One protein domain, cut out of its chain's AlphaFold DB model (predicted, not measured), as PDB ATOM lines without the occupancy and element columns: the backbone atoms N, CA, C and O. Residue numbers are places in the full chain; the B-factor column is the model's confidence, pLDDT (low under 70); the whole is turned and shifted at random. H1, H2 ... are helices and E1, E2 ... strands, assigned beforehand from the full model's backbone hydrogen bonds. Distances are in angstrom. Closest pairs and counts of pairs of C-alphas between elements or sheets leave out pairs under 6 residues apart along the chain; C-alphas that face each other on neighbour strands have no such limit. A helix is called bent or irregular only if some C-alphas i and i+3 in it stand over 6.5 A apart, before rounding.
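AT A GLANCE: This is residues 252 to 464 of the 609 residues of an uncharacterized protein of Buttiauxella agrestis (UniProt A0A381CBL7). A twisted six-stranded sheet runs through the middle of a rounded body, with H2, H5, H6 and H7 covering one face and H4 and H8 the other, in three layers, helices on both faces of a sheet. H1 and H9, the first and last helices, are off the sheet, H1 packing on H5 and H9 on H6, while the link of residues 445 to 456 passes from H8 to H9 round the end of the sheet where E2, E5 and E6 begin. The printed part has 213 residues with nine named helices and seven named strands, in the order H1 H2 H3 E1 E2 H4 E3 E4 H5 E5 H6 E6 H7 E7 H8 H9. The mixed sheet has the order E1 E3 E2 E5 E6 E7, and the class is mixed, helices and strands. The whole is compact, with a radius of gyration of the C-alphas of 16.3 A and spans of 43 by 40 by 31 A.

IN THESE COORDINATES: H1, residues 252 to 258, begins at C-alpha 252 (69.701, -1.902, 47.231). H2, residues 267 to 280, is 20.2 A long, and H3 is residues 285 to 293. E1, residues 301 to 304, is followed by E2, residues 316 to 321, which is 16.5 A long and begins at C-alpha 316 (76.321, 16.899, 42.848). H4, residues 323 to 338, measures 23.9 A; it is irregular, but only just, with C-alphas 324 and 327 being 6.7 A apart. Then come E3, residues 347 to 351, E4, residues 356 to 359, H5, residues 362 to 368, and E5, residues 372 to 376. H6, residues 380 to 392, is 17.2 A long, and E6 is residues 398 to 401. H7, residues 407 to 418, is 16.5 A long; E7 is residues 426 to 428 and H8 residues 435 to 444. H9, residues 457 to 463, ends at C-alpha 463 (75.779, -4.797, 46.636).

HOW THE PARTS SIT: E1 and E3 are antiparallel, with N 303 and O 349 2.9 A apart, within hydrogen-bond range. The other neighbours are parallel: E3 and E2 have N 318 and O 348 at 2.8 A, E2 and E5 N 319 and O 372 at 2.8 A, E5 and E6 N 399 and O 373 at 2.8 A, and E6 and E7 N 427 and O 398 at 2.7 A. E2, H4, E3, then E5, H6, E6, then E6, H7, E7 are strand-helix-strand units, two parallel neighbour strands with a helix between, each with a right-handed crossover. H4 runs along the strands at a height over the sheet of 8.9 A, on the opposite face to H2, which runs across them at 9.9 A. H8 is on the same face as H4 and touches residues 329 to 332 of it, the closest C-alphas being those of Cys 332 and Ser 436, 6.3 A. H5 touches H2 at a shallow tilt of 22 degrees, opposite ways, with Val 274 and Leu 365 closest at 6.3 A between C-alphas. H7 is on the sheet at a height of 9.3 A. H9 touches residues 388 to 392 of H6, with the C-alphas of Ala 392 and Phe 459 closest at 4.5 A. H1 touches H5, about perpendicular at 85 degrees, with the C-alphas of Ile 252 and His 364 closest at 5.9 A. H3 only grazes the sheet, with its residues 285 to 291, and E4 pairs with no named strand. Every O i to N i+4 pair is within hydrogen-bond range in H1, H2, H3, H5, H6, H7, H8 and H9; in H4 10 of 12 are.

THE WHOLE: The two C-alphas farthest apart, those of Gly 264 and Thr 432, are 45.2 A from each other. The printed part has no cut. The links E1 to E2 and H8 to H9 are long. The mean pLDDT of the printed part is 88.1, and residues 378, 431 and 447 to 453 are under 70.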
ATOM      1  N   ILE A 252      69.590  -2.888  48.314       88.19
ATOM      2  CA  ILE A 252      69.701  -1.902  47.231       88.19
ATOM      3  C   ILE A 252      69.356  -2.523  45.873       88.19
ATOM      4  O   ILE A 252      68.790  -1.817  45.039       88.19
ATOM      5  N   SER A 253      69.601  -3.821  45.664       86.00
ATOM      6  CA  SER A 253      69.360  -4.487  44.372       86.00
ATOM      7  C   SER A 253      67.916  -4.310  43.882       86.00
ATOM      8  O   SER A 253      67.679  -3.963  42.724       86.00
ATOM      9  N   ASN A 254      66.944  -4.391  44.796       86.62
ATOM     10  CA  ASN A 254      65.529  -4.149  44.490       86.62
ATOM     11  C   ASN A 254      65.262  -2.704  44.028       86.62
ATOM     12  O   ASN A 254      64.367  -2.448  43.225       86.62
ATOM     13  N   VAL A 255      66.007  -1.730  44.559       91.25
ATOM     14  CA  VAL A 255      65.870  -0.317  44.177       91.25
ATOM     15  C   VAL A 255      66.484  -0.084  42.799       91.25
ATOM     16  O   VAL A 255      65.860   0.575  41.971       91.25
ATOM     17  N   THR A 256      67.659  -0.651  42.518       93.31
ATOM     18  CA  THR A 256      68.292  -0.536  41.195       93.31
ATOM     19  C   THR A 256      67.436  -1.164  40.097       93.31
ATOM     20  O   THR A 256      67.249  -0.539  39.053       93.31
ATOM     21  N   GLU A 257      66.817  -2.320  40.357       91.94
ATOM     22  CA  GLU A 257      65.877  -2.959  39.426       91.94
ATOM     23  C   GLU A 257      64.654  -2.077  39.148       91.94
ATOM     24  O   GLU A 257      64.327  -1.822  37.988       91.94
ATOM     25  N   ARG A 258      64.024  -1.526  40.197       93.06
ATOM     26  CA  ARG A 258      62.877  -0.606  40.063       93.06
ATOM     27  C   ARG A 258      63.201   0.649  39.249       93.06
ATOM     28  O   ARG A 258      62.312   1.187  38.598       93.06
ATOM     29  N   LEU A 259      64.448   1.123  39.286       93.81
ATOM     30  CA  LEU A 259      64.912   2.289  38.522       93.81
ATOM     31  C   LEU A 259      65.444   1.927  37.120       93.81
ATOM     32  O   LEU A 259      65.855   2.809  36.352       93.81
ATOM     33  N   GLY A 260      65.464   0.637  36.769       95.44
ATOM     34  CA  GLY A 260      66.066   0.139  35.534       95.44
ATOM     35  C   GLY A 260      67.548   0.509  35.427       95.44
ATOM     36  O   GLY A 260      67.987   1.022  34.392       95.44
ATOM     37  N   ILE A 261      68.285   0.372  36.529       95.50
ATOM     38  CA  ILE A 261      69.732   0.578  36.621       95.50
ATOM     39  C   ILE A 261      70.368  -0.803  36.768       95.50
ATOM     40  O   ILE A 261      70.118  -1.508  37.740       95.50
ATOM     41  N   PHE A 262      71.188  -1.181  35.796       95.25
ATOM     42  CA  PHE A 262      71.804  -2.505  35.695       95.25
ATOM     43  C   PHE A 262      73.324  -2.372  35.577       95.25
ATOM     44  O   PHE A 262      73.832  -1.276  35.357       95.25
ATOM     45  N   SER A 263      74.066  -3.480  35.645       93.94
ATOM     46  CA  SER A 263      75.539  -3.476  35.589       93.94
ATOM     47  C   SER A 263      76.120  -2.730  34.381       93.94
ATOM     48  O   SER A 263      77.163  -2.095  34.496       93.94
ATOM     49  N   GLY A 264      75.441  -2.762  33.229       94.19
ATOM     50  CA  GLY A 264      75.852  -2.043  32.015       94.19
ATOM     51  C   GLY A 264      75.481  -0.555  31.984       94.19
ATOM     52  O   GLY A 264      75.929   0.166  31.097       94.19
ATOM     53  N   THR A 265      74.663  -0.067  32.922       95.06
ATOM     54  CA  THR A 265      74.264   1.343  32.982       95.06
ATOM     55  C   THR A 265      75.481   2.213  33.311       95.06
ATOM     56  O   THR A 265      76.166   1.929  34.292       95.06
ATOM     57  N   PRO A 266      75.768   3.284  32.549       93.06
ATOM     58  CA  PRO A 266      76.814   4.237  32.919       93.06
ATOM     59  C   PRO A 266      76.510   4.928  34.257       93.06
ATOM     60  O   PRO A 266      75.365   5.332  34.481       93.06
ATOM     61  N   LYS A 267      77.518   5.135  35.123       91.00
ATOM     62  CA  LYS A 267      77.322   5.772  36.447       91.00
ATOM     63  C   LYS A 267      76.641   7.144  36.340       91.00
ATOM     64  O   LYS A 267      75.722   7.442  37.098       91.00
ATOM     65  N   TYR A 268      77.005   7.951  35.337       89.94
ATOM     66  CA  TYR A 268      76.381   9.261  35.124       89.94
ATOM     67  C   TYR A 268      74.879   9.162  34.792       89.94
ATOM     68  O   TYR A 268      74.102   9.991  35.255       89.94
ATOM     69  N   ILE A 269      74.444   8.135  34.048       92.62
ATOM     70  CA  ILE A 269      73.019   7.903  33.756       92.62
ATOM     71  C   ILE A 269      72.275   7.493  35.027       92.62
ATOM     72  O   ILE A 269      71.175   7.986  35.271       92.62
ATOM     73  N   ALA A 270      72.871   6.624  35.849       93.81
ATOM     74  CA  ALA A 270      72.300   6.247  37.140       93.81
ATOM     75  C   ALA A 270      72.105   7.481  38.042       93.81
ATOM     76  O   ALA A 270      71.012   7.685  38.570       93.81
ATOM     77  N   ARG A 271      73.116   8.358  38.128       93.50
ATOM     78  CA  ARG A 271      73.033   9.630  38.861       93.50
ATOM     79  C   ARG A 271      71.926  10.537  38.333       93.50
ATOM     80  O   ARG A 271      71.157  11.047  39.138       93.50
ATOM     81  N   VAL A 272      71.820  10.722  37.014       94.62
ATOM     82  CA  VAL A 272      70.768  11.557  36.404       94.62
ATOM     83  C   VAL A 272      69.379  11.013  36.732       94.62
ATOM     84  O   VAL A 272      68.539  11.773  37.199       94.62
ATOM     85  N   LYS A 273      69.162   9.698  36.591       96.00
ATOM     86  CA  LYS A 273      67.887   9.051  36.947       96.00
ATOM     87  C   LYS A 273      67.507   9.285  38.408       96.00
ATOM     88  O   LYS A 273      66.356   9.599  38.705       96.00
ATOM     89  N   VAL A 274      68.465   9.128  39.323       96.75
ATOM     90  CA  VAL A 274      68.226   9.400  40.744       96.75
ATOM     91  C   VAL A 274      67.971  10.889  40.975       96.75
ATOM     92  O   VAL A 274      67.049  11.232  41.704       96.75
ATOM     93  N   ALA A 275      68.738  11.780  40.349       96.81
ATOM     94  CA  ALA A 275      68.566  13.222  40.483       96.81
ATOM     95  C   ALA A 275      67.189  13.694  39.987       96.81
ATOM     96  O   ALA A 275      66.556  14.490  40.674       96.81
ATOM     97  N   ASP A 276      66.694  13.168  38.861       96.44
ATOM     98  CA  ASP A 276      65.338  13.437  38.358       96.44
ATOM     99  C   ASP A 276      64.266  12.991  39.365       96.44
ATOM    100  O   ASP A 276      63.351  13.751  39.689       96.44
ATOM    101  N   LEU A 277      64.412  11.783  39.923       96.56
ATOM    102  CA  LEU A 277      63.516  11.283  40.967       96.56
ATOM    103  C   LEU A 277      63.541  12.186  42.208       96.56
ATOM    104  O   LEU A 277      62.490  12.574  42.712       96.56
ATOM    105  N   LEU A 278      64.726  12.553  42.699       96.81
ATOM    106  CA  LEU A 278      64.866  13.418  43.870       96.81
ATOM    107  C   LEU A 278      64.296  14.816  43.620       96.81
ATOM    108  O   LEU A 278      63.647  15.372  44.502       96.81
ATOM    109  N   LEU A 279      64.486  15.368  42.420       96.44
ATOM    110  CA  LEU A 279      63.936  16.665  42.040       96.44
ATOM    111  C   LEU A 279      62.401  16.648  42.039       96.44
ATOM    112  O   LEU A 279      61.789  17.614  42.497       96.44
ATOM    113  N   SER A 280      61.776  15.534  41.639       95.25
ATOM    114  CA  SER A 280      60.315  15.357  41.721       95.25
ATOM    115  C   SER A 280      59.769  15.368  43.160       95.25
ATOM    116  O   SER A 280      58.591  15.643  43.376       95.25
ATOM    117  N   HIS A 281      60.639  15.128  44.146       95.69
ATOM    118  CA  HIS A 281      60.344  15.200  45.580       95.69
ATOM    119  C   HIS A 281      60.932  16.452  46.257       95.69
ATOM    120  O   HIS A 281      60.921  16.549  47.489       95.69
ATOM    121  N   SER A 282      61.465  17.403  45.483       95.50
ATOM    122  CA  SER A 282      62.038  18.632  46.031       95.50
ATOM    123  C   SER A 282      60.976  19.505  46.696       95.50
ATOM    124  O   SER A 282      59.850  19.646  46.221       95.50
ATOM    125  N   LEU A 283      61.339  20.067  47.846       96.00
ATOM    126  CA  LEU A 283      60.452  20.915  48.628       96.00
ATOM    127  C   LEU A 283      60.433  22.340  48.068       96.00
ATOM    128  O   LEU A 283      61.474  22.891  47.702       96.00
ATOM    129  N   SER A 284      59.258  22.971  48.083       95.00
ATOM    130  CA  SER A 284      59.133  24.402  47.793       95.00
ATOM    131  C   SER A 284      59.821  25.249  48.872       95.00
ATOM    132  O   SER A 284      60.069  24.797  49.996       95.00
ATOM    133  N   LYS A 285      60.094  26.525  48.567       92.69
ATOM    134  CA  LYS A 285      60.700  27.468  49.527       92.69
ATOM    135  C   LYS A 285      59.852  27.619  50.794       92.69
ATOM    136  O   LYS A 285      60.389  27.730  51.897       92.69
ATOM    137  N   GLU A 286      58.534  27.602  50.641       94.06
ATOM    138  CA  GLU A 286      57.551  27.707  51.719       94.06
ATOM    139  C   GLU A 286      57.587  26.457  52.603       94.06
ATOM    140  O   GLU A 286      57.697  26.581  53.823       94.06
ATOM    141  N   GLN A 287      57.603  25.266  51.995       94.88
ATOM    142  CA  GLN A 287      57.702  23.990  52.713       94.88
ATOM    143  C   GLN A 287      59.027  23.860  53.474       94.88
ATOM    144  O   GLN A 287      59.049  23.386  54.611       94.88
ATOM    145  N   ILE A 288      60.142  24.306  52.879       95.00
ATOM    146  CA  ILE A 288      61.446  24.348  53.556       95.00
ATOM    147  C   ILE A 288      61.363  25.243  54.795       95.00
ATOM    148  O   ILE A 288      61.772  24.830  55.882       95.00
ATOM    149  N   LYS A 289      60.810  26.454  54.651       92.38
ATOM    150  CA  LYS A 289      60.659  27.398  55.762       92.38
ATOM    151  C   LYS A 289      59.809  26.801  56.885       92.38
ATOM    152  O   LYS A 289      60.235  26.857  58.032       92.38
ATOM    153  N   GLU A 290      58.663  26.211  56.559       92.50
ATOM    154  CA  GLU A 290      57.768  25.563  57.526       92.50
ATOM    155  C   GLU A 290      58.457  24.411  58.271       92.50
ATOM    156  O   GLU A 290      58.415  24.336  59.496       92.50
ATOM    157  N   LYS A 291      59.159  23.524  57.559       92.00
ATOM    158  CA  LYS A 291      59.874  22.423  58.214       92.00
ATOM    159  C   LYS A 291      60.996  22.917  59.131       92.00
ATOM    160  O   LYS A 291      61.232  22.309  60.170       92.00
ATOM    161  N   LEU A 292      61.670  24.014  58.778       91.12
ATOM    162  CA  LEU A 292      62.754  24.591  59.580       91.12
ATOM    163  C   LEU A 292      62.278  25.337  60.839       91.12
ATOM    164  O   LEU A 292      63.087  25.514  61.758       91.12
ATOM    165  N   THR A 293      61.010  25.768  60.913       87.75
ATOM    166  CA  THR A 293      60.458  26.381  62.136       87.75
ATOM    167  C   THR A 293      60.145  25.348  63.217       87.75
ATOM    168  O   THR A 293      60.163  25.685  64.401       87.75
ATOM    169  N   ASN A 294      59.919  24.082  62.852       82.44
ATOM    170  CA  ASN A 294      59.702  23.010  63.818       82.44
ATOM    171  C   ASN A 294      61.032  22.504  64.398       82.44
ATOM    172  O   ASN A 294      61.593  21.504  63.955       82.44
ATOM    173  N   VAL A 295      61.526  23.190  65.429       72.88
ATOM    174  CA  VAL A 295      62.830  22.901  66.056       72.88
ATOM    175  C   VAL A 295      62.904  21.490  66.657       72.88
ATOM    176  O   VAL A 295      63.985  20.910  66.730       72.88
ATOM    177  N   ASN A 296      61.757  20.913  67.030       71.88
ATOM    178  CA  ASN A 296      61.664  19.626  67.722       71.88
ATOM    179  C   ASN A 296      61.649  18.411  66.782       71.88
ATOM    180  O   ASN A 296      61.643  17.275  67.256       71.88
ATOM    181  N   ARG A 297      61.618  18.613  65.458       80.19
ATOM    182  CA  ARG A 297      61.696  17.526  64.473       80.19
ATOM    183  C   ARG A 297      62.921  17.710  63.574       80.19
ATOM    184  O   ARG A 297      63.136  18.813  63.072       80.19
ATOM    185  N   PRO A 298      63.722  16.655  63.336       83.81
ATOM    186  CA  PRO A 298      64.777  16.709  62.333       83.81
ATOM    187  C   PRO A 298      64.202  16.991  60.941       83.81
ATOM    188  O   PRO A 298      63.189  16.410  60.536       83.81
ATOM    189  N   PHE A 299      64.863  17.878  60.205       91.56
ATOM    190  CA  PHE A 299      64.528  18.218  58.836       91.56
ATOM    191  C   PHE A 299      64.677  16.979  57.952       91.56
ATOM    192  O   PHE A 299      65.644  16.232  58.061       91.56
ATOM    193  N   SER A 300      63.711  16.778  57.061       93.25
ATOM    194  CA  SER A 300      63.678  15.662  56.116       93.25
ATOM    195  C   SER A 300      63.087  16.116  54.787       93.25
ATOM    196  O   SER A 300      62.091  16.852  54.764       93.25
ATOM    197  N   GLY A 301      63.686  15.668  53.686       95.69
ATOM    198  CA  GLY A 301      63.276  16.027  52.327       95.69
ATOM    199  C   GLY A 301      64.435  16.474  51.445       95.69
ATOM    200  O   GLY A 301      65.590  16.512  51.875       95.69
ATOM    201  N   VAL A 302      64.108  16.817  50.202       97.62
ATOM    202  CA  VAL A 302      65.080  17.258  49.197       97.62
ATOM    203  C   VAL A 302      65.068  18.783  49.082       97.62
ATOM    204  O   VAL A 302      64.013  19.384  48.878       97.62
ATOM    205  N   MET A 303      66.244  19.407  49.185       97.62
ATOM    206  CA  MET A 303      66.460  20.808  48.811       97.62
ATOM    207  C   MET A 303      67.228  20.865  47.491       97.62
ATOM    208  O   MET A 303      68.330  20.322  47.394       97.62
ATOM    209  N   ALA A 304      66.665  21.542  46.494       96.94
ATOM    210  CA  ALA A 304      67.292  21.733  45.194       96.94
ATOM    211  C   ALA A 304      67.746  23.183  45.013       96.94
ATOM    212  O   ALA A 304      66.985  24.120  45.268       96.94
ATOM    213  N   GLY A 305      68.984  23.367  44.557       95.81
ATOM    214  CA  GLY A 305      69.454  24.672  44.106       95.81
ATOM    215  C   GLY A 305      68.693  25.144  42.862       95.81
ATOM    216  O   GLY A 305      68.257  24.339  42.042       95.81
ATOM    217  N   SER A 306      68.540  26.458  42.696       94.38
ATOM    218  CA  SER A 306      67.707  27.032  41.623       94.38
ATOM    219  C   SER A 306      68.238  26.799  40.204       94.38
ATOM    220  O   SER A 306      67.488  26.964  39.242       94.38
ATOM    221  N   LEU A 307      69.509  26.400  40.060       94.94
ATOM    222  CA  LEU A 307      70.107  26.038  38.771       94.94
ATOM    223  C   LEU A 307      69.944  24.548  38.433       94.94
ATOM    224  O   LEU A 307      70.439  24.125  37.393       94.94
ATOM    225  N   VAL A 308      69.275  23.759  39.281       94.81
ATOM    226  CA  VAL A 308      68.961  22.348  39.022       94.81
ATOM    227  C   VAL A 308      67.504  22.232  38.572       94.81
ATOM    228  O   VAL A 308      66.602  22.190  39.404       94.81
ATOM    229  N   GLN A 309      67.259  22.201  37.258       93.31
ATOM    230  CA  GLN A 309      65.902  22.110  36.686       93.31
ATOM    231  C   GLN A 309      65.570  20.708  36.160       93.31
ATOM    232  O   GLN A 309      64.403  20.354  36.012       93.31
ATOM    233  N   ARG A 310      66.600  19.904  35.908       93.81
ATOM    234  CA  ARG A 310      66.545  18.474  35.579       93.81
ATOM    235  C   ARG A 310      67.757  17.767  36.182       93.81
ATOM    236  O   ARG A 310      68.747  18.407  36.538       93.81
ATOM    237  N   GLY A 311      67.724  16.443  36.248       87.94
ATOM    238  CA  GLY A 311      68.752  15.625  36.887       87.94
ATOM    239  C   GLY A 311      70.154  15.823  36.309       87.94
ATOM    240  O   GLY A 311      71.131  15.812  37.052       87.94
ATOM    241  N   GLY A 312      70.263  16.089  35.003       88.62
ATOM    242  CA  GLY A 312      71.534  16.406  34.337       88.62
ATOM    243  C   GLY A 312      72.165  17.745  34.737       88.62
ATOM    244  O   GLY A 312      73.359  17.936  34.512       88.62
ATOM    245  N   ASP A 313      71.400  18.658  35.335       91.38
ATOM    246  CA  ASP A 313      71.910  19.959  35.782       91.38
ATOM    247  C   ASP A 313      72.570  19.868  37.170       91.38
ATOM    248  O   ASP A 313      73.381  20.725  37.540       91.38
ATOM    249  N   ALA A 314      72.226  18.829  37.942       90.62
ATOM    250  CA  ALA A 314      72.798  18.579  39.254       90.62
ATOM    251  C   ALA A 314      74.271  18.187  39.100       90.62
ATOM    252  O   ALA A 314      74.608  17.083  38.673       90.62
ATOM    253  N   GLN A 315      75.170  19.086  39.496       88.38
ATOM    254  CA  GLN A 315      76.594  18.767  39.524       88.38
ATOM    255  C   GLN A 315      76.901  17.762  40.628       88.38
ATOM    256  O   GLN A 315      77.826  16.963  40.484       88.38
ATOM    257  N   ASN A 316      76.148  17.804  41.728       90.62
ATOM    258  CA  ASN A 316      76.321  16.899  42.848       90.62
ATOM    259  C   ASN A 316      74.996  16.571  43.535       90.62
ATOM    260  O   ASN A 316      74.049  17.362  43.506       90.62
ATOM    261  N   ILE A 317      74.995  15.437  44.224       95.06
ATOM    262  CA  ILE A 317      73.977  15.074  45.201       95.06
ATOM    263  C   ILE A 317      74.698  14.910  46.537       95.06
ATOM    264  O   ILE A 317      75.739  14.261  46.591       95.06
ATOM    265  N   VAL A 318      74.168  15.518  47.594       96.38
ATOM    266  CA  VAL A 318      74.718  15.432  48.948       96.38
ATOM    267  C   VAL A 318      73.667  14.828  49.869       96.38
ATOM    268  O   VAL A 318      72.631  15.436  50.132       96.38
ATOM    269  N   TYR A 319      73.928  13.627  50.367       96.75
ATOM    270  CA  TYR A 319      73.110  12.962  51.371       96.75
ATOM    271  C   TYR A 319      73.468  13.447  52.775       96.75
ATOM    272  O   TYR A 319      74.643  13.547  53.120       96.75
ATOM    273  N   VAL A 320      72.462  13.722  53.606       94.75
ATOM    274  CA  VAL A 320      72.656  14.239  54.966       94.75
ATOM    275  C   VAL A 320      71.956  13.346  55.987       94.75
ATOM    276  O   VAL A 320      70.727  13.248  56.009       94.75
ATOM    277  N   TYR A 321      72.748  12.748  56.878       89.94
ATOM    278  CA  TYR A 321      72.294  12.023  58.067       89.94
ATOM    279  C   TYR A 321      73.148  12.425  59.274       89.94
ATOM    280  O   TYR A 321      74.179  11.818  59.550       89.94
ATOM    281  N   ALA A 322      72.736  13.475  59.989       85.50
ATOM    282  CA  ALA A 322      73.572  14.117  61.006       85.50
ATOM    283  C   ALA A 322      72.888  14.254  62.383       85.50
ATOM    284  O   ALA A 322      73.192  15.179  63.137       85.50
ATOM    285  N   HIS A 323      71.920  13.384  62.706       79.19
ATOM    286  CA  HIS A 323      71.118  13.435  63.941       79.19
ATOM    287  C   HIS A 323      70.668  14.869  64.298       79.19
ATOM    288  O   HIS A 323      70.014  15.529  63.488       79.19
ATOM    289  N   LYS A 324      71.034  15.381  65.479       76.12
ATOM    290  CA  LYS A 324      70.668  16.722  65.961       76.12
ATOM    291  C   LYS A 324      71.337  17.862  65.173       76.12
ATOM    292  O   LYS A 324      70.774  18.951  65.102       76.12
ATOM    293  N   LYS A 325      72.454  17.604  64.476       82.62
ATOM    294  CA  LYS A 325      73.113  18.572  63.573       82.62
ATOM    295  C   LYS A 325      72.365  18.740  62.233       82.62
ATOM    296  O   LYS A 325      72.613  19.709  61.519       82.62
ATOM    297  N   THR A 326      71.397  17.872  61.909       88.50
ATOM    298  CA  THR A 326      70.623  17.914  60.644       88.50
ATOM    299  C   THR A 326      69.923  19.259  60.420       88.50
ATOM    300  O   THR A 326      70.031  19.831  59.338       88.50
ATOM    301  N   ASN A 327      69.263  19.812  61.446       88.44
ATOM    302  CA  ASN A 327      68.562  21.100  61.335       88.44
ATOM    303  C   ASN A 327      69.528  22.271  61.125       88.44
ATOM    304  O   ASN A 327      69.211  23.204  60.391       88.44
ATOM    305  N   ILE A 328      70.710  22.213  61.742       87.62
ATOM    306  CA  ILE A 328      71.750  23.238  61.598       87.62
ATOM    307  C   ILE A 328      72.266  23.247  60.153       87.62
ATOM    308  O   ILE A 328      72.307  24.300  59.519       87.62
ATOM    309  N   ILE A 329      72.568  22.066  59.602       92.31
ATOM    310  CA  ILE A 329      72.999  21.912  58.204       92.31
ATOM    311  C   ILE A 329      71.904  22.406  57.253       92.31
ATOM    312  O   ILE A 329      72.191  23.188  56.351       92.31
ATOM    313  N   ALA A 330      70.646  22.013  57.478       94.81
ATOM    314  CA  ALA A 330      69.518  22.421  56.644       94.81
ATOM    315  C   ALA A 330      69.317  23.947  56.615       94.81
ATOM    316  O   ALA A 330      69.066  24.513  55.550       94.81
ATOM    317  N   ARG A 331      69.480  24.636  57.756       93.00
ATOM    318  CA  ARG A 331      69.444  26.109  57.811       93.00
ATOM    319  C   ARG A 331      70.584  26.730  57.014       93.00
ATOM    320  O   ARG A 331      70.315  27.590  56.181       93.00
ATOM    321  N   CYS A 332      71.811  26.248  57.204       93.81
ATOM    322  CA  CYS A 332      72.978  26.758  56.487       93.81
ATOM    323  C   CYS A 332      72.833  26.587  54.964       93.81
ATOM    324  O   CYS A 332      73.042  27.537  54.212       93.81
ATOM    325  N   VAL A 333      72.390  25.409  54.504       96.00
ATOM    326  CA  VAL A 333      72.104  25.151  53.082       96.00
ATOM    327  C   VAL A 333      71.054  26.128  52.552       96.00
ATOM    328  O   VAL A 333      71.278  26.768  51.526       96.00
ATOM    329  N   ASN A 334      69.933  26.294  53.260       96.12
ATOM    330  CA  ASN A 334      68.866  27.207  52.849       96.12
ATOM    331  C   ASN A 334      69.335  28.673  52.798       96.12
ATOM    332  O   ASN A 334      69.002  29.395  51.863       96.12
ATOM    333  N   GLU A 335      70.135  29.121  53.766       95.00
ATOM    334  CA  GLU A 335      70.721  30.468  53.780       95.00
ATOM    335  C   GLU A 335      71.647  30.696  52.581       95.00
ATOM    336  O   GLU A 335      71.484  31.685  51.865       95.00
ATOM    337  N   ARG A 336      72.552  29.750  52.293       94.50
ATOM    338  CA  ARG A 336      73.456  29.807  51.130       94.50
ATOM    339  C   ARG A 336      72.692  29.790  49.808       94.50
ATOM    340  O   ARG A 336      73.005  30.561  48.900       94.50
ATOM    341  N   MET A 337      71.643  28.972  49.711       94.56
ATOM    342  CA  MET A 337      70.771  28.942  48.538       94.56
ATOM    343  C   MET A 337      70.003  30.260  48.355       94.56
ATOM    344  O   MET A 337      69.868  30.741  47.232       94.56
ATOM    345  N   ARG A 338      69.527  30.893  49.431       94.00
ATOM    346  CA  ARG A 338      68.856  32.203  49.352       94.00
ATOM    347  C   ARG A 338      69.817  33.346  49.037       94.00
ATOM    348  O   ARG A 338      69.410  34.302  48.386       94.00
ATOM    349  N   ALA A 339      71.074  33.224  49.457       94.56
ATOM    350  CA  ALA A 339      72.153  34.143  49.112       94.56
ATOM    351  C   ALA A 339      72.678  33.957  47.674       94.56
ATOM    352  O   ALA A 339      73.626  34.633  47.285       94.56
ATOM    353  N   ASN A 340      72.075  33.063  46.880       93.62
ATOM    354  CA  ASN A 340      72.499  32.739  45.518       93.62
ATOM    355  C   ASN A 340      73.961  32.264  45.417       93.62
ATOM    356  O   ASN A 340      74.605  32.496  44.397       93.62
ATOM    357  N   ASP A 341      74.481  31.567  46.439       93.50
ATOM    358  CA  ASP A 341      75.836  30.999  46.396       93.50
ATOM    359  C   ASP A 341      75.957  30.017  45.208       93.50
ATOM    360  O   ASP A 341      75.271  28.984  45.212       93.50
ATOM    361  N   PRO A 342      76.802  30.302  44.193       90.81
ATOM    362  CA  PRO A 342      76.855  29.523  42.957       90.81
ATOM    363  C   PRO A 342      77.153  28.039  43.162       90.81
ATOM    364  O   PRO A 342      76.717  27.219  42.352       90.81
ATOM    365  N   VAL A 343      77.885  27.689  44.227       89.62
ATOM    366  CA  VAL A 343      78.237  26.296  44.513       89.62
ATOM    367  C   VAL A 343      76.998  25.531  44.977       89.62
ATOM    368  O   VAL A 343      76.728  24.438  44.488       89.62
ATOM    369  N   PHE A 344      76.186  26.130  45.849       94.62
ATOM    370  CA  PHE A 344      74.968  25.506  46.377       94.62
ATOM    371  C   PHE A 344      73.828  25.480  45.357       94.62
ATOM    372  O   PHE A 344      72.996  24.575  45.396       94.62
ATOM    373  N   GLN A 345      73.794  26.423  44.407       94.75
ATOM    374  CA  GLN A 345      72.737  26.467  43.389       94.75
ATOM    375  C   GLN A 345      72.723  25.270  42.431       94.75
ATOM    376  O   GLN A 345      71.718  25.065  41.756       94.75
ATOM    377  N   ARG A 346      73.812  24.497  42.352       93.31
ATOM    378  CA  ARG A 346      73.976  23.368  41.417       93.31
ATOM    379  C   ARG A 346      73.910  21.997  42.098       93.31
ATOM    380  O   ARG A 346      74.324  21.001  41.504       93.31
ATOM    381  N   ILE A 347      73.450  21.947  43.348       95.06
ATOM    382  CA  ILE A 347      73.477  20.748  44.191       95.06
ATOM    383  C   ILE A 347      72.059  20.363  44.616       95.06
ATOM    384  O   ILE A 347      71.225  21.224  44.909       95.06
ATOM    385  N   LEU A 348      71.811  19.054  44.680       96.75
ATOM    386  CA  LEU A 348      70.670  18.463  45.375       96.75
ATOM    387  C   LEU A 348      71.110  17.995  46.764       96.75
ATOM    388  O   LEU A 348      71.991  17.148  46.877       96.75
ATOM    389  N   PHE A 349      70.488  18.510  47.821       97.62
ATOM    390  CA  PHE A 349      70.693  18.014  49.183       97.62
ATOM    391  C   PHE A 349      69.537  17.099  49.576       97.62
ATOM    392  O   PHE A 349      68.383  17.525  49.600       97.62
ATOM    393  N   LEU A 350      69.848  15.848  49.907       97.44
ATOM    394  CA  LEU A 350      68.897  14.834  50.347       97.44
ATOM    395  C   LEU A 350      69.026  14.632  51.858       97.44
ATOM    396  O   LEU A 350      69.916  13.926  52.330       97.44
ATOM    397  N   PHE A 351      68.126  15.246  52.626       95.81
ATOM    398  CA  PHE A 351      68.086  15.097  54.079       95.81
ATOM    399  C   PHE A 351      67.288  13.855  54.462       95.81
ATOM    400  O   PHE A 351      66.084  13.772  54.196       95.81
ATOM    401  N   CYS A 352      67.961  12.896  55.098       89.31
ATOM    402  CA  CYS A 352      67.362  11.634  55.505       89.31
ATOM    403  C   CYS A 352      66.201  11.842  56.487       89.31
ATOM    404  O   CYS A 352      66.322  12.543  57.489       89.31
ATOM    405  N   GLY A 353      65.088  11.156  56.241       84.62
ATOM    406  CA  GLY A 353      63.971  11.052  57.172       84.62
ATOM    407  C   GLY A 353      62.716  10.494  56.502       84.62
ATOM    408  O   GLY A 353      62.729  10.236  55.294       84.62
ATOM    409  N   PRO A 354      61.635  10.280  57.270       80.94
ATOM    410  CA  PRO A 354      60.396   9.716  56.744       80.94
ATOM    411  C   PRO A 354      59.866  10.515  55.545       80.94
ATOM    412  O   PRO A 354      59.711  11.732  55.628       80.94
ATOM    413  N   GLY A 355      59.609   9.823  54.432       84.38
ATOM    414  CA  GLY A 355      59.069  10.416  53.205       84.38
ATOM    415  C   GLY A 355      60.018  11.359  52.459       84.38
ATOM    416  O   GLY A 355      59.569  12.063  51.558       84.38
ATOM    417  N   ALA A 356      61.314  11.400  52.800       89.31
ATOM    418  CA  ALA A 356      62.261  12.330  52.180       89.31
ATOM    419  C   ALA A 356      62.389  12.164  50.654       89.31
ATOM    420  O   ALA A 356      62.670  13.140  49.965       89.31
ATOM    421  N   ALA A 357      62.167  10.952  50.144       91.38
ATOM    422  CA  ALA A 357      62.172  10.619  48.719       91.38
ATOM    423  C   ALA A 357      60.957   9.737  48.359       91.38
ATOM    424  O   ALA A 357      61.095   8.697  47.712       91.38
ATOM    425  N   GLY A 358      59.773  10.108  48.864       88.50
ATOM    426  CA  GLY A 358      58.549   9.321  48.696       88.50
ATOM    427  C   GLY A 358      58.665   7.937  49.345       88.50
ATOM    428  O   GLY A 358      59.077   7.829  50.500       88.50
ATOM    429  N   ASP A 359      58.340   6.891  48.581       88.00
ATOM    430  CA  ASP A 359      58.387   5.487  49.021       88.00
ATOM    431  C   ASP A 359      59.774   4.836  48.860       88.00
ATOM    432  O   ASP A 359      59.941   3.628  49.062       88.00
ATOM    433  N   PHE A 360      60.786   5.606  48.452       89.25
ATOM    434  CA  PHE A 360      62.157   5.123  48.329       89.25
ATOM    435  C   PHE A 360      62.970   5.405  49.593       89.25
ATOM    436  O   PHE A 360      62.803   6.416  50.276       89.25
ATOM    437  N   ASN A 361      63.928   4.520  49.874       87.19
ATOM    438  CA  ASN A 361      64.932   4.776  50.897       87.19
ATOM    439  C   ASN A 361      65.950   5.802  50.364       87.19
ATOM    440  O   ASN A 361      66.718   5.506  49.448       87.19
ATOM    441  N   ALA A 362      65.962   6.996  50.963       90.25
ATOM    442  CA  ALA A 362      66.854   8.100  50.609       90.25
ATOM    443  C   ALA A 362      68.341   7.700  50.583       90.25
ATOM    444  O   ALA A 362      69.079   8.086  49.681       90.25
ATOM    445  N   MET A 363      68.768   6.887  51.546       90.06
ATOM    446  CA  MET A 363      70.144   6.411  51.657       90.06
ATOM    447  C   MET A 363      70.519   5.499  50.481       90.06
ATOM    448  O   MET A 363      71.581   5.653  49.888       90.06
ATOM    449  N   HIS A 364      69.615   4.605  50.067       91.81
ATOM    450  CA  HIS A 364      69.855   3.737  48.910       91.81
ATOM    451  C   HIS A 364      69.969   4.550  47.616       91.81
ATOM    452  O   HIS A 364      70.849   4.285  46.803       91.81
ATOM    453  N   LEU A 365      69.108   5.559  47.437       94.56
ATOM    454  CA  LEU A 365      69.194   6.467  46.290       94.56
ATOM    455  C   LEU A 365      70.535   7.210  46.265       94.56
ATOM    456  O   LEU A 365      71.165   7.295  45.213       94.56
ATOM    457  N   ALA A 366      71.000   7.694  47.421       94.06
ATOM    458  CA  ALA A 366      72.298   8.347  47.547       94.06
ATOM    459  C   ALA A 366      73.452   7.436  47.103       94.06
ATOM    460  O   ALA A 366      74.294   7.862  46.315       94.06
ATOM    461  N   TYR A 367      73.456   6.172  47.534       93.56
ATOM    462  CA  TYR A 367      74.472   5.200  47.123       93.56
ATOM    463  C   TYR A 367      74.452   4.914  45.624       93.56
ATOM    464  O   TYR A 367      75.502   4.931  44.988       93.56
ATOM    465  N   ILE A 368      73.266   4.719  45.040       94.38
ATOM    466  CA  ILE A 368      73.111   4.483  43.596       94.38
ATOM    467  C   ILE A 368      73.630   5.674  42.777       94.38
ATOM    468  O   ILE A 368      74.192   5.486  41.700       94.38
ATOM    469  N   ALA A 369      73.448   6.899  43.275       93.50
ATOM    470  CA  ALA A 369      73.896   8.116  42.603       93.50
ATOM    471  C   ALA A 369      75.380   8.459  42.822       93.50
ATOM    472  O   ALA A 369      75.850   9.462  42.269       93.50
ATOM    473  N   ASP A 370      76.093   7.662  43.628       91.62
ATOM    474  CA  ASP A 370      77.433   7.969  44.140       91.62
ATOM    475  C   ASP A 370      77.487   9.377  44.763       91.62
ATOM    476  O   ASP A 370      78.343  10.203  44.445       91.62
ATOM    477  N   ALA A 371      76.474   9.680  45.582       93.19
ATOM    478  CA  ALA A 371      76.303  10.969  46.237       93.19
ATOM    479  C   ALA A 371      77.359  11.182  47.326       93.19
ATOM    480  O   ALA A 371      77.694  10.261  48.068       93.19
ATOM    481  N   ASP A 372      77.817  12.419  47.490       94.06
ATOM    482  CA  ASP A 372      78.617  12.798  48.650       94.06
ATOM    483  C   ASP A 372      77.776  12.669  49.933       94.06
ATOM    484  O   ASP A 372      76.565  12.894  49.927       94.06
ATOM    485  N   GLY A 373      78.400  12.319  51.054       93.38
ATOM    486  CA  GLY A 373      77.721  12.111  52.332       93.38
ATOM    487  C   GLY A 373      78.146  13.112  53.402       93.38
ATOM    488  O   GLY A 373      79.322  13.430  53.542       93.38
ATOM    489  N   ILE A 374      77.196  13.566  54.213       93.62
ATOM    490  CA  ILE A 374      77.438  14.248  55.486       93.62
ATOM    491  C   ILE A 374      76.817  13.389  56.576       93.62
ATOM    492  O   ILE A 374      75.594  13.230  56.625       93.62
ATOM    493  N   THR A 375      77.651  12.800  57.427       89.31
ATOM    494  CA  THR A 375      77.197  11.741  58.325       89.31
ATOM    495  C   THR A 375      77.936  11.704  59.654       89.31
ATOM    496  O   THR A 375      79.104  12.076  59.740       89.31
ATOM    497  N   THR A 376      77.243  11.282  60.713       84.06
ATOM    498  CA  THR A 376      77.855  11.079  62.029       84.06
ATOM    499  C   THR A 376      78.712   9.826  62.100       84.06
ATOM    500  O   THR A 376      78.300   8.778  61.611       84.06
ATOM    501  N   SER A 377      79.854   9.913  62.781       75.81
ATOM    502  CA  SER A 377      80.919   8.894  62.818       75.81
ATOM    503  C   SER A 377      80.509   7.487  63.274       75.81
ATOM    504  O   SER A 377      81.155   6.518  62.891       75.81
ATOM    505  N   GLY A 378      79.459   7.362  64.090       67.31
ATOM    506  CA  GLY A 378      78.925   6.071  64.556       67.31
ATOM    507  C   GLY A 378      77.746   5.530  63.753       67.31
ATOM    508  O   GLY A 378      77.206   4.481  64.087       67.31
ATOM    509  N   ALA A 379      77.299   6.237  62.718       70.56
ATOM    510  CA  ALA A 379      76.175   5.777  61.922       70.56
ATOM    511  C   ALA A 379      76.607   4.660  60.961       70.56
ATOM    512  O   ALA A 379      77.649   4.752  60.308       70.56
ATOM    513  N   GLY A 380      75.757   3.636  60.808       72.25
ATOM    514  CA  GLY A 380      75.976   2.541  59.852       72.25
ATOM    515  C   GLY A 380      76.233   3.023  58.417       72.25
ATOM    516  O   GLY A 380      76.987   2.385  57.684       72.25
ATOM    517  N   THR A 381      75.720   4.207  58.070       78.88
ATOM    518  CA  THR A 381      75.961   4.907  56.802       78.88
ATOM    519  C   THR A 381      77.440   5.052  56.464       78.88
ATOM    520  O   THR A 381      77.808   4.954  55.297       78.88
ATOM    521  N   ILE A 382      78.313   5.274  57.449       83.62
ATOM    522  CA  ILE A 382      79.752   5.405  57.196       83.62
ATOM    523  C   ILE A 382      80.367   4.074  56.808       83.62
ATOM    524  O   ILE A 382      81.158   4.034  55.869       83.62
ATOM    525  N   GLY A 383      80.002   2.993  57.501       85.88
ATOM    526  CA  GLY A 383      80.435   1.648  57.130       85.88
ATOM    527  C   GLY A 383      80.019   1.311  55.697       85.88
ATOM    528  O   GLY A 383      80.806   0.750  54.944       85.88
ATOM    529  N   GLU A 384      78.827   1.740  55.291       88.19
ATOM    530  CA  GLU A 384      78.293   1.550  53.939       88.19
ATOM    531  C   GLU A 384      79.064   2.341  52.877       88.19
ATOM    532  O   GLU A 384      79.473   1.772  51.865       88.19
ATOM    533  N   PHE A 385      79.349   3.624  53.115       88.62
ATOM    534  CA  PHE A 385      80.196   4.410  52.212       88.62
ATOM    535  C   PHE A 385      81.638   3.880  52.152       88.62
ATOM    536  O   PHE A 385      82.229   3.811  51.076       88.62
ATOM    537  N   ALA A 386      82.200   3.471  53.292       88.81
ATOM    538  CA  ALA A 386      83.514   2.841  53.368       88.81
ATOM    539  C   ALA A 386      83.566   1.542  52.549       88.81
ATOM    540  O   ALA A 386      84.505   1.341  51.776       88.81
ATOM    541  N   TYR A 387      82.540   0.695  52.674       90.88
ATOM    542  CA  TYR A 387      82.397  -0.536  51.899       90.88
ATOM    543  C   TYR A 387      82.317  -0.244  50.399       90.88
ATOM    544  O   TYR A 387      83.086  -0.801  49.619       90.88
ATOM    545  N   LEU A 388      81.449   0.683  49.987       90.75
ATOM    546  CA  LEU A 388      81.294   1.059  48.582       90.75
ATOM    547  C   LEU A 388      82.560   1.691  47.995       90.75
ATOM    548  O   LEU A 388      82.888   1.441  46.836       90.75
ATOM    549  N   ARG A 389      83.337   2.453  48.773       88.69
ATOM    550  CA  ARG A 389      84.661   2.880  48.305       88.69
ATOM    551  C   ARG A 389      85.557   1.674  48.040       88.69
ATOM    552  O   ARG A 389      86.157   1.592  46.971       88.69
ATOM    553  N   LYS A 390      85.682   0.790  49.032       88.12
ATOM    554  CA  LYS A 390      86.607  -0.349  49.006       88.12
ATOM    555  C   LYS A 390      86.253  -1.348  47.899       88.12
ATOM    556  O   LYS A 390      87.165  -1.874  47.275       88.12
ATOM    557  N   GLN A 391      84.960  -1.579  47.655       90.88
ATOM    558  CA  GLN A 391      84.472  -2.669  46.799       90.88
ATOM    559  C   GLN A 391      83.806  -2.221  45.489       90.88
ATOM    560  O   GLN A 391      83.783  -2.990  44.536       90.88
ATOM    561  N   ALA A 392      83.253  -1.003  45.417       87.50
ATOM    562  CA  ALA A 392      82.504  -0.508  44.250       87.50
ATOM    563  C   ALA A 392      83.188   0.660  43.510       87.50
ATOM    564  O   ALA A 392      82.595   1.255  42.598       87.50
ATOM    565  N   GLY A 393      84.392   1.048  43.947       78.69
ATOM    566  CA  GLY A 393      85.130   2.166  43.360       78.69
ATOM    567  C   GLY A 393      84.359   3.490  43.420       78.69
ATOM    568  O   GLY A 393      84.478   4.315  42.514       78.69
ATOM    569  N   CYS A 394      83.502   3.677  44.431       84.62
ATOM    570  CA  CYS A 394      82.694   4.888  44.586       84.62
ATOM    571  C   CYS A 394      83.568   6.138  44.768       84.62
ATOM    572  O   CYS A 394      84.541   6.131  45.524       84.62
ATOM    573  N   GLY A 395      83.236   7.212  44.052       84.19
ATOM    574  CA  GLY A 395      83.919   8.507  44.082       84.19
ATOM    575  C   GLY A 395      83.419   9.456  45.174       84.19
ATOM    576  O   GLY A 395      84.025  10.512  45.367       84.19
ATOM    577  N   SER A 396      82.342   9.087  45.868       87.44
ATOM    578  CA  SER A 396      81.738   9.865  46.949       87.44
ATOM    579  C   SER A 396      82.728  10.249  48.047       87.44
ATOM    580  O   SER A 396      83.576   9.474  48.499       87.44
ATOM    581  N   ARG A 397      82.599  11.494  48.495       91.25
ATOM    582  CA  ARG A 397      83.306  12.046  49.644       91.25
ATOM    583  C   ARG A 397      82.418  12.047  50.869       91.25
ATOM    584  O   ARG A 397      81.200  12.148  50.763       91.25
ATOM    585  N   LEU A 398      83.042  12.051  52.039       90.81
ATOM    586  CA  LEU A 398      82.335  12.081  53.313       90.81
ATOM    587  C   LEU A 398      82.773  13.242  54.181       90.81
ATOM    588  O   LEU A 398      83.946  13.344  54.510       90.81
ATOM    589  N   LEU A 399      81.830  14.071  54.617       92.00
ATOM    590  CA  LEU A 399      82.012  14.914  55.791       92.00
ATOM    591  C   LEU A 399      81.594  14.109  57.021       92.00
ATOM    592  O   LEU A 399      80.407  13.840  57.224       92.00
ATOM    593  N   VAL A 400      82.579  13.716  57.823       89.12
ATOM    594  CA  VAL A 400      82.371  12.917  59.033       89.12
ATOM    595  C   VAL A 400      82.239  13.848  60.233       89.12
ATOM    596  O   VAL A 400      83.146  14.627  60.531       89.12
ATOM    597  N   LEU A 401      81.098  13.758  60.913       87.00
ATOM    598  CA  LEU A 401      80.729  14.597  62.048       87.00
ATOM    599  C   LEU A 401      80.669  13.751  63.327       87.00
ATOM    600  O   LEU A 401      79.607  13.207  63.634       87.00
ATOM    601  N   PRO A 402      81.759  13.615  64.098       82.50
ATOM    602  CA  PRO A 402      81.665  12.935  65.381       82.50
ATOM    603  C   PRO A 402      80.642  13.633  66.277       82.50
ATOM    604  O   PRO A 402      80.487  14.862  66.265       82.50
ATOM    605  N   ILE A 403      79.904  12.813  67.019       77.75
ATOM    606  CA  ILE A 403      79.167  13.290  68.178       77.75
ATOM    607  C   ILE A 403      80.225  13.606  69.232       77.75
ATOM    608  O   ILE A 403      80.946  12.718  69.671       77.75
ATOM    609  N   GLU A 404      80.350  14.885  69.568       77.62
ATOM    610  CA  GLU A 404      81.325  15.365  70.547       77.62
ATOM    611  C   GLU A 404      81.109  14.668  71.893       77.62
ATOM    612  O   GLU A 404      79.965  14.516  72.338       77.62
ATOM    613  N   GLY A 405      82.204  14.206  72.501       75.31
ATOM    614  CA  GLY A 405      82.199  13.461  73.758       75.31
ATOM    615  C   GLY A 405      81.873  11.974  73.606       75.31
ATOM    616  O   GLY A 405      82.118  11.212  74.529       75.31
ATOM    617  N   HIS A 406      81.378  11.520  72.449       79.81
ATOM    618  CA  HIS A 406      81.013  10.118  72.235       79.81
ATOM    619  C   HIS A 406      82.244   9.319  71.795       79.81
ATOM    620  O   HIS A 406      82.601   9.293  70.610       79.81
ATOM    621  N   ASN A 407      82.899   8.638  72.740       83.31
ATOM    622  CA  ASN A 407      84.225   8.056  72.490       83.31
ATOM    623  C   ASN A 407      84.254   7.040  71.338       83.31
ATOM    624  O   ASN A 407      85.245   6.965  70.612       83.31
ATOM    625  N   GLU A 408      83.189   6.253  71.148       80.12
ATOM    626  CA  GLU A 408      83.115   5.312  70.023       80.12
ATOM    627  C   GLU A 408      83.082   6.043  68.680       80.12
ATOM    628  O   GLU A 408      83.789   5.668  67.745       80.12
ATOM    629  N   GLN A 409      82.306   7.120  68.576       81.31
ATOM    630  CA  GLN A 409      82.198   7.896  67.343       81.31
ATOM    631  C   GLN A 409      83.472   8.666  67.033       81.31
ATOM    632  O   GLN A 409      83.891   8.725  65.877       81.31
ATOM    633  N   GLU A 410      84.112   9.231  68.048       83.19
ATOM    634  CA  GLU A 410      85.414   9.874  67.898       83.19
ATOM    635  C   GLU A 410      86.462   8.860  67.424       83.19
ATOM    636  O   GLU A 410      87.141   9.105  66.422       83.19
ATOM    637  N   LYS A 411      86.495   7.664  68.032       85.62
ATOM    638  CA  LYS A 411      87.422   6.603  67.632       85.62
ATOM    639  C   LYS A 411      87.153   6.074  66.224       85.62
ATOM    640  O   LYS A 411      88.101   5.881  65.464       85.62
ATOM    641  N   ASN A 412      85.887   5.881  65.847       83.50
ATOM    642  CA  ASN A 412      85.505   5.517  64.479       83.50
ATOM    643  C   ASN A 412      86.011   6.562  63.487       83.50
ATOM    644  O   ASN A 412      86.613   6.221  62.470       83.50
ATOM    645  N   ALA A 413      85.829   7.843  63.804       84.50
ATOM    646  CA  ALA A 413      86.331   8.919  62.972       84.50
ATOM    647  C   ALA A 413      87.865   8.874  62.829       84.50
ATOM    648  O   ALA A 413      88.373   9.187  61.746       84.50
ATOM    649  N   ASP A 414      88.602   8.516  63.889       85.62
ATOM    650  CA  ASP A 414      90.069   8.458  63.856       85.62
ATOM    651  C   ASP A 414      90.532   7.355  62.920       85.62
ATOM    652  O   ASP A 414      91.297   7.609  61.992       85.62
ATOM    653  N   VAL A 415      89.955   6.167  63.080       84.31
ATOM    654  CA  VAL A 415      90.250   5.010  62.229       84.31
ATOM    655  C   VAL A 415      89.948   5.309  60.760       84.31
ATOM    656  O   VAL A 415      90.748   4.982  59.887       84.31
ATOM    657  N   ILE A 416      88.841   6.000  60.475       83.12
ATOM    658  CA  ILE A 416      88.485   6.444  59.117       83.12
ATOM    659  C   ILE A 416      89.572   7.333  58.508       83.12
ATOM    660  O   ILE A 416      89.872   7.235  57.319       83.12
ATOM    661  N   SER A 417      90.133   8.228  59.315       81.50
ATOM    662  CA  SER A 417      91.113   9.220  58.860       81.50
ATOM    663  C   SER A 417      92.518   8.641  58.710       81.50
ATOM    664  O   SER A 417      93.353   9.230  58.024       81.50
ATOM    665  N   GLU A 418      92.774   7.490  59.325       85.50
ATOM    666  CA  GLU A 418      94.033   6.753  59.241       85.50
ATOM    667  C   GLU A 418      94.007   5.659  58.154       85.50
ATOM    668  O   GLU A 418      95.062   5.290  57.633       85.50
ATOM    669  N   ASP A 419      92.825   5.170  57.753       87.06
ATOM    670  CA  ASP A 419      92.674   4.131  56.725       87.06
ATOM    671  C   ASP A 419      93.205   4.613  55.360       87.06
ATOM    672  O   ASP A 419      92.816   5.650  54.821       87.06
ATOM    673  N   ASN A 420      94.121   3.837  54.776       84.62
ATOM    674  CA  ASN A 420      94.840   4.218  53.561       84.62
ATOM    675  C   ASN A 420      93.956   4.354  52.317       84.62
ATOM    676  O   ASN A 420      94.297   5.133  51.428       84.62
ATOM    677  N   VAL A 421      92.851   3.613  52.251       83.44
ATOM    678  CA  VAL A 421      91.887   3.681  51.145       83.44
ATOM    679  C   VAL A 421      90.883   4.805  51.393       83.44
ATOM    680  O   VAL A 421      90.409   5.435  50.443       83.44
ATOM    681  N   ILE A 422      90.567   5.062  52.668       82.69
ATOM    682  CA  ILE A 422      89.458   5.932  53.051       82.69
ATOM    683  C   ILE A 422      89.834   7.388  53.311       82.69
ATOM    684  O   ILE A 422      89.105   8.300  52.905       82.69
ATOM    685  N   LYS A 423      91.003   7.640  53.895       85.56
ATOM    686  CA  LYS A 423      91.430   8.986  54.302       85.56
ATOM    687  C   LYS A 423      91.373  10.031  53.187       85.56
ATOM    688  O   LYS A 423      91.118  11.199  53.453       85.56
ATOM    689  N   SER A 424      91.581   9.630  51.929       80.62
ATOM    690  CA  SER A 424      91.635  10.556  50.792       80.62
ATOM    691  C   SER A 424      90.293  11.207  50.451       80.62
ATOM    692  O   SER A 424      90.275  12.212  49.744       80.62
ATOM    693  N   PHE A 425      89.170  10.619  50.875       80.75
ATOM    694  CA  PHE A 425      87.828  11.108  50.539       80.75
ATOM    695  C   PHE A 425      87.045  11.604  51.757       80.75
ATOM    696  O   PHE A 425      85.926  12.105  51.614       80.75
ATOM    697  N   VAL A 426      87.638  11.500  52.945       85.88
ATOM    698  CA  VAL A 426      87.025  11.935  54.193       85.88
ATOM    699  C   VAL A 426      87.497  13.333  54.545       85.88
ATOM    700  O   VAL A 426      88.681  13.654  54.560       85.88
ATOM    701  N   VAL A 427      86.526  14.170  54.860       84.94
ATOM    702  CA  VAL A 427      86.699  15.501  55.404       84.94
ATOM    703  C   VAL A 427      86.226  15.456  56.847       84.94
ATOM    704  O   VAL A 427      85.102  15.050  57.133       84.94
ATOM    705  N   ARG A 428      87.088  15.889  57.762       80.69
ATOM    706  CA  ARG A 428      86.728  16.121  59.160       80.69
ATOM    707  C   ARG A 428      86.563  17.608  59.427       80.69
ATOM    708  O   ARG A 428      87.244  18.434  58.808       80.69
ATOM    709  N   THR A 429      85.671  17.926  60.356       77.75
ATOM    710  CA  THR A 429      85.619  19.242  60.995       77.75
ATOM    711  C   THR A 429      86.892  19.445  61.810       77.75
ATOM    712  O   THR A 429      87.316  18.542  62.533       77.75
ATOM    713  N   LEU A 430      87.535  20.603  61.658       73.69
ATOM    714  CA  LEU A 430      88.690  20.963  62.481       73.69
ATOM    715  C   LEU A 430      88.220  21.339  63.897       73.69
ATOM    716  O   LEU A 430      87.110  21.832  64.061       73.69
ATOM    717  N   ALA A 431      89.069  21.154  64.914       66.62
ATOM    718  CA  ALA A 431      88.696  21.286  66.334       66.62
ATOM    719  C   ALA A 431      88.053  22.634  66.737       66.62
ATOM    720  O   ALA A 431      87.376  22.708  67.754       66.62
ATOM    721  N   THR A 432      88.255  23.697  65.955       71.19
ATOM    722  CA  THR A 432      87.715  25.046  66.201       71.19
ATOM    723  C   THR A 432      86.842  25.569  65.058       71.19
ATOM    724  O   THR A 432      86.398  26.716  65.089       71.19
ATOM    725  N   GLU A 433      86.612  24.760  64.025       77.69
ATOM    726  CA  GLU A 433      85.877  25.168  62.831       77.69
ATOM    727  C   GLU A 433      84.372  25.064  63.074       77.69
ATOM    728  O   GLU A 433      83.860  24.033  63.516       77.69
ATOM    729  N   GLN A 434      83.638  26.128  62.743       83.31
ATOM    730  CA  GLN A 434      82.183  26.080  62.807       83.31
ATOM    731  C   GLN A 434      81.642  25.099  61.761       83.31
ATOM    732  O   GLN A 434      82.169  24.968  60.654       83.31
ATOM    733  N   LEU A 435      80.533  24.428  62.079       84.25
ATOM    734  CA  LEU A 435      79.909  23.466  61.167       84.25
ATOM    735  C   LEU A 435      79.565  24.086  59.797       84.25
ATOM    736  O   LEU A 435      79.670  23.410  58.774       84.25
ATOM    737  N   SER A 436      79.193  25.370  59.760       85.19
ATOM    738  CA  SER A 436      78.945  26.121  58.522       85.19
ATOM    739  C   SER A 436      80.184  26.231  57.633       85.19
ATOM    740  O   SER A 436      80.075  26.108  56.412       85.19
ATOM    741  N   ASP A 437      81.358  26.418  58.233       86.88
ATOM    742  CA  ASP A 437      82.626  26.554  57.514       86.88
ATOM    743  C   ASP A 437      83.089  25.191  56.999       86.88
ATOM    744  O   ASP A 437      83.446  25.060  55.826       86.88
ATOM    745  N   SER A 438      82.939  24.147  57.826       87.81
ATOM    746  CA  SER A 438      83.154  22.751  57.420       87.81
ATOM    747  C   SER A 438      82.292  22.379  56.213       87.81
ATOM    748  O   SER A 438      82.782  21.777  55.257       87.81
ATOM    749  N   LEU A 439      81.008  22.753  56.241       90.81
ATOM    750  CA  LEU A 439      80.068  22.503  55.152       90.81
ATOM    751  C   LEU A 439      80.480  23.249  53.881       90.81
ATOM    752  O   LEU A 439      80.529  22.639  52.812       90.81
ATOM    753  N   GLN A 440      80.809  24.541  53.987       89.38
ATOM    754  CA  GLN A 440      81.267  25.336  52.847       89.38
ATOM    755  C   GLN A 440      82.520  24.717  52.228       89.38
ATOM    756  O   GLN A 440      82.575  24.515  51.019       89.38
ATOM    757  N   ARG A 441      83.515  24.377  53.052       89.94
ATOM    758  CA  ARG A 441      84.772  23.762  52.621       89.94
ATOM    759  C   ARG A 441      84.534  22.411  51.959       89.94
ATOM    760  O   ARG A 441      85.120  22.124  50.916       89.94
ATOM    761  N   PHE A 442      83.653  21.591  52.532       92.19
ATOM    762  CA  PHE A 442      83.267  20.312  51.956       92.19
ATOM    763  C   PHE A 442      82.644  20.497  50.567       92.19
ATOM    764  O   PHE A 442      83.102  19.891  49.601       92.19
ATOM    765  N   VAL A 443      81.665  21.385  50.441       90.88
ATOM    766  CA  VAL A 443      80.937  21.615  49.190       90.88
ATOM    767  C   VAL A 443      81.810  22.307  48.126       90.88
ATOM    768  O   VAL A 443      81.769  21.926  46.957       90.88
ATOM    769  N   ALA A 444      82.647  23.273  48.515       87.06
ATOM    770  CA  ALA A 444      83.458  24.078  47.596       87.06
ATOM    771  C   ALA A 444      84.735  23.378  47.106       87.06
ATOM    772  O   ALA A 444      85.092  23.513  45.936       87.06
ATOM    773  N   ASN A 445      85.417  22.596  47.951       83.50
ATOM    774  CA  ASN A 445      86.706  21.980  47.599       83.50
ATOM    775  C   ASN A 445      86.557  20.681  46.801       83.50
ATOM    776  O   ASN A 445      87.394  19.781  46.909       83.50
ATOM    777  N   ARG A 446      85.467  20.511  46.051       75.69
ATOM    778  CA  ARG A 446      85.270  19.308  45.244       75.69
ATOM    779  C   ARG A 446      86.283  19.282  44.095       75.69
ATOM    780  O   ARG A 446      86.357  20.252  43.339       75.69
ATOM    781  N   PRO A 447      87.057  18.194  43.927       66.38
ATOM    782  CA  PRO A 447      87.946  18.082  42.781       66.38
ATOM    783  C   PRO A 447      87.123  18.096  41.489       66.38
ATOM    784  O   PRO A 447      86.198  17.300  41.315       66.38
ATOM    785  N   LYS A 448      87.473  19.007  40.574       59.94
ATOM    786  CA  LYS A 448      86.914  19.089  39.216       59.94
ATOM    787  C   LYS A 448      87.483  17.950  38.369       59.94
ATOM    788  O   LYS A 448      88.295  18.177  37.481       59.94
ATOM    789  N   THR A 449      87.132  16.716  38.696       53.62
ATOM    790  CA  THR A 449      87.513  15.561  37.878       53.62
ATOM    791  C   THR A 449      86.349  15.207  36.969       53.62
ATOM    792  O   THR A 449      85.209  15.105  37.420       53.62
ATOM    793  N   HIS A 450      86.628  15.073  35.673       52.16
ATOM    794  CA  HIS A 450      85.702  14.404  34.775       52.16
ATOM    795  C   HIS A 450      85.705  12.927  35.151       52.16
ATOM    796  O   HIS A 450      86.747  12.274  35.110       52.16
ATOM    797  N   GLU A 451      84.549  12.434  35.577       60.06
ATOM    798  CA  GLU A 451      84.357  11.029  35.904       60.06
ATOM    799  C   GLU A 451      84.663  10.207  34.647       60.06
ATOM    800  O   GLU A 451      84.060  10.429  33.593       60.06
ATOM    801  N   ALA A 452      85.654   9.316  34.723       60.00
ATOM    802  CA  ALA A 452      85.977   8.441  33.604       60.00
ATOM    803  C   ALA A 452      84.725   7.627  33.218       60.00
ATOM    804  O   ALA A 452      83.943   7.277  34.111       60.00
ATOM    805  N   PRO A 453      84.508   7.304  31.928       67.50
ATOM    806  CA  PRO A 453      83.391   6.462  31.523       67.50
ATOM    807  C   PRO A 453      83.459   5.120  32.260       67.50
ATOM    808  O   PRO A 453      84.311   4.283  31.978       67.50
ATOM    809  N   CYS A 454      82.571   4.931  33.230       83.56
ATOM    810  CA  CYS A 454      82.463   3.717  34.022       83.56
ATOM    811  C   CYS A 454      80.996   3.308  34.147       83.56
ATOM    812  O   CYS A 454      80.077   4.137  34.094       83.56
ATOM    813  N   THR A 455      80.771   2.006  34.268       91.38
ATOM    814  CA  THR A 455      79.437   1.429  34.421       91.38
ATOM    815  C   THR A 455      79.147   1.116  35.887       91.38
ATOM    816  O   THR A 455      80.030   1.152  36.744       91.38
ATOM    817  N   MET A 456      77.895   0.780  36.184       93.75
ATOM    818  CA  MET A 456      77.455   0.328  37.502       93.75
ATOM    819  C   MET A 456      77.922  -1.101  37.834       93.75
ATOM    820  O   MET A 456      77.504  -1.641  38.850       93.75
ATOM    821  N   ASN A 457      78.772  -1.735  37.018       94.06
ATOM    822  CA  ASN A 457      79.152  -3.139  37.188       94.06
ATOM    823  C   ASN A 457      79.775  -3.440  38.559       94.06
ATOM    824  O   ASN A 457      79.327  -4.360  39.240       94.06
ATOM    825  N   GLU A 458      80.763  -2.651  38.988       92.50
ATOM    826  CA  GLU A 458      81.403  -2.814  40.304       92.50
ATOM    827  C   GLU A 458      80.410  -2.568  41.444       92.50
ATOM    828  O   GLU A 458      80.364  -3.335  42.400       92.50
ATOM    829  N   PHE A 459      79.545  -1.556  41.308       93.56
ATOM    830  CA  PHE A 459      78.500  -1.261  42.288       93.56
ATOM    831  C   PHE A 459      77.504  -2.411  42.434       93.56
ATOM    832  O   PHE A 459      77.274  -2.879  43.545       93.56
ATOM    833  N   ILE A 460      76.948  -2.902  41.321       94.19
ATOM    834  CA  ILE A 460      75.995  -4.019  41.322       94.19
ATOM    835  C   ILE A 460      76.654  -5.288  41.870       94.19
ATOM    836  O   ILE A 460      76.028  -6.005  42.650       94.19
ATOM    837  N   THR A 461      77.921  -5.538  41.529       93.06
ATOM    838  CA  THR A 461      78.689  -6.663  42.080       93.06
ATOM    839  C   THR A 461      78.840  -6.533  43.596       93.06
ATOM    840  O   THR A 461      78.522  -7.472  44.320       93.06
ATOM    841  N   ALA A 462      79.240  -5.358  44.090       92.75
ATOM    842  CA  ALA A 462      79.465  -5.115  45.512       92.75
ATOM    843  C   ALA A 462      78.184  -5.232  46.351       92.75
ATOM    844  O   ALA A 462      78.216  -5.842  47.419       92.75
ATOM    845  N   ILE A 463      77.051  -4.682  45.896       91.88
ATOM    846  CA  ILE A 463      75.779  -4.797  46.636       91.88
ATOM    847  C   ILE A 463      75.184  -6.208  46.560       91.88
ATOM    848  O   ILE A 463      74.406  -6.584  47.434       91.88
ATOM    849  N   SER A 464      75.568  -6.997  45.552       90.38
ATOM    850  CA  SER A 464      75.122  -8.386  45.380       90.38
ATOM    851  C   SER A 464      76.035  -9.404  46.070       90.38
ATOM    852  O   SER A 464      75.730 -10.596  46.038       90.38
TER     853      SER A 464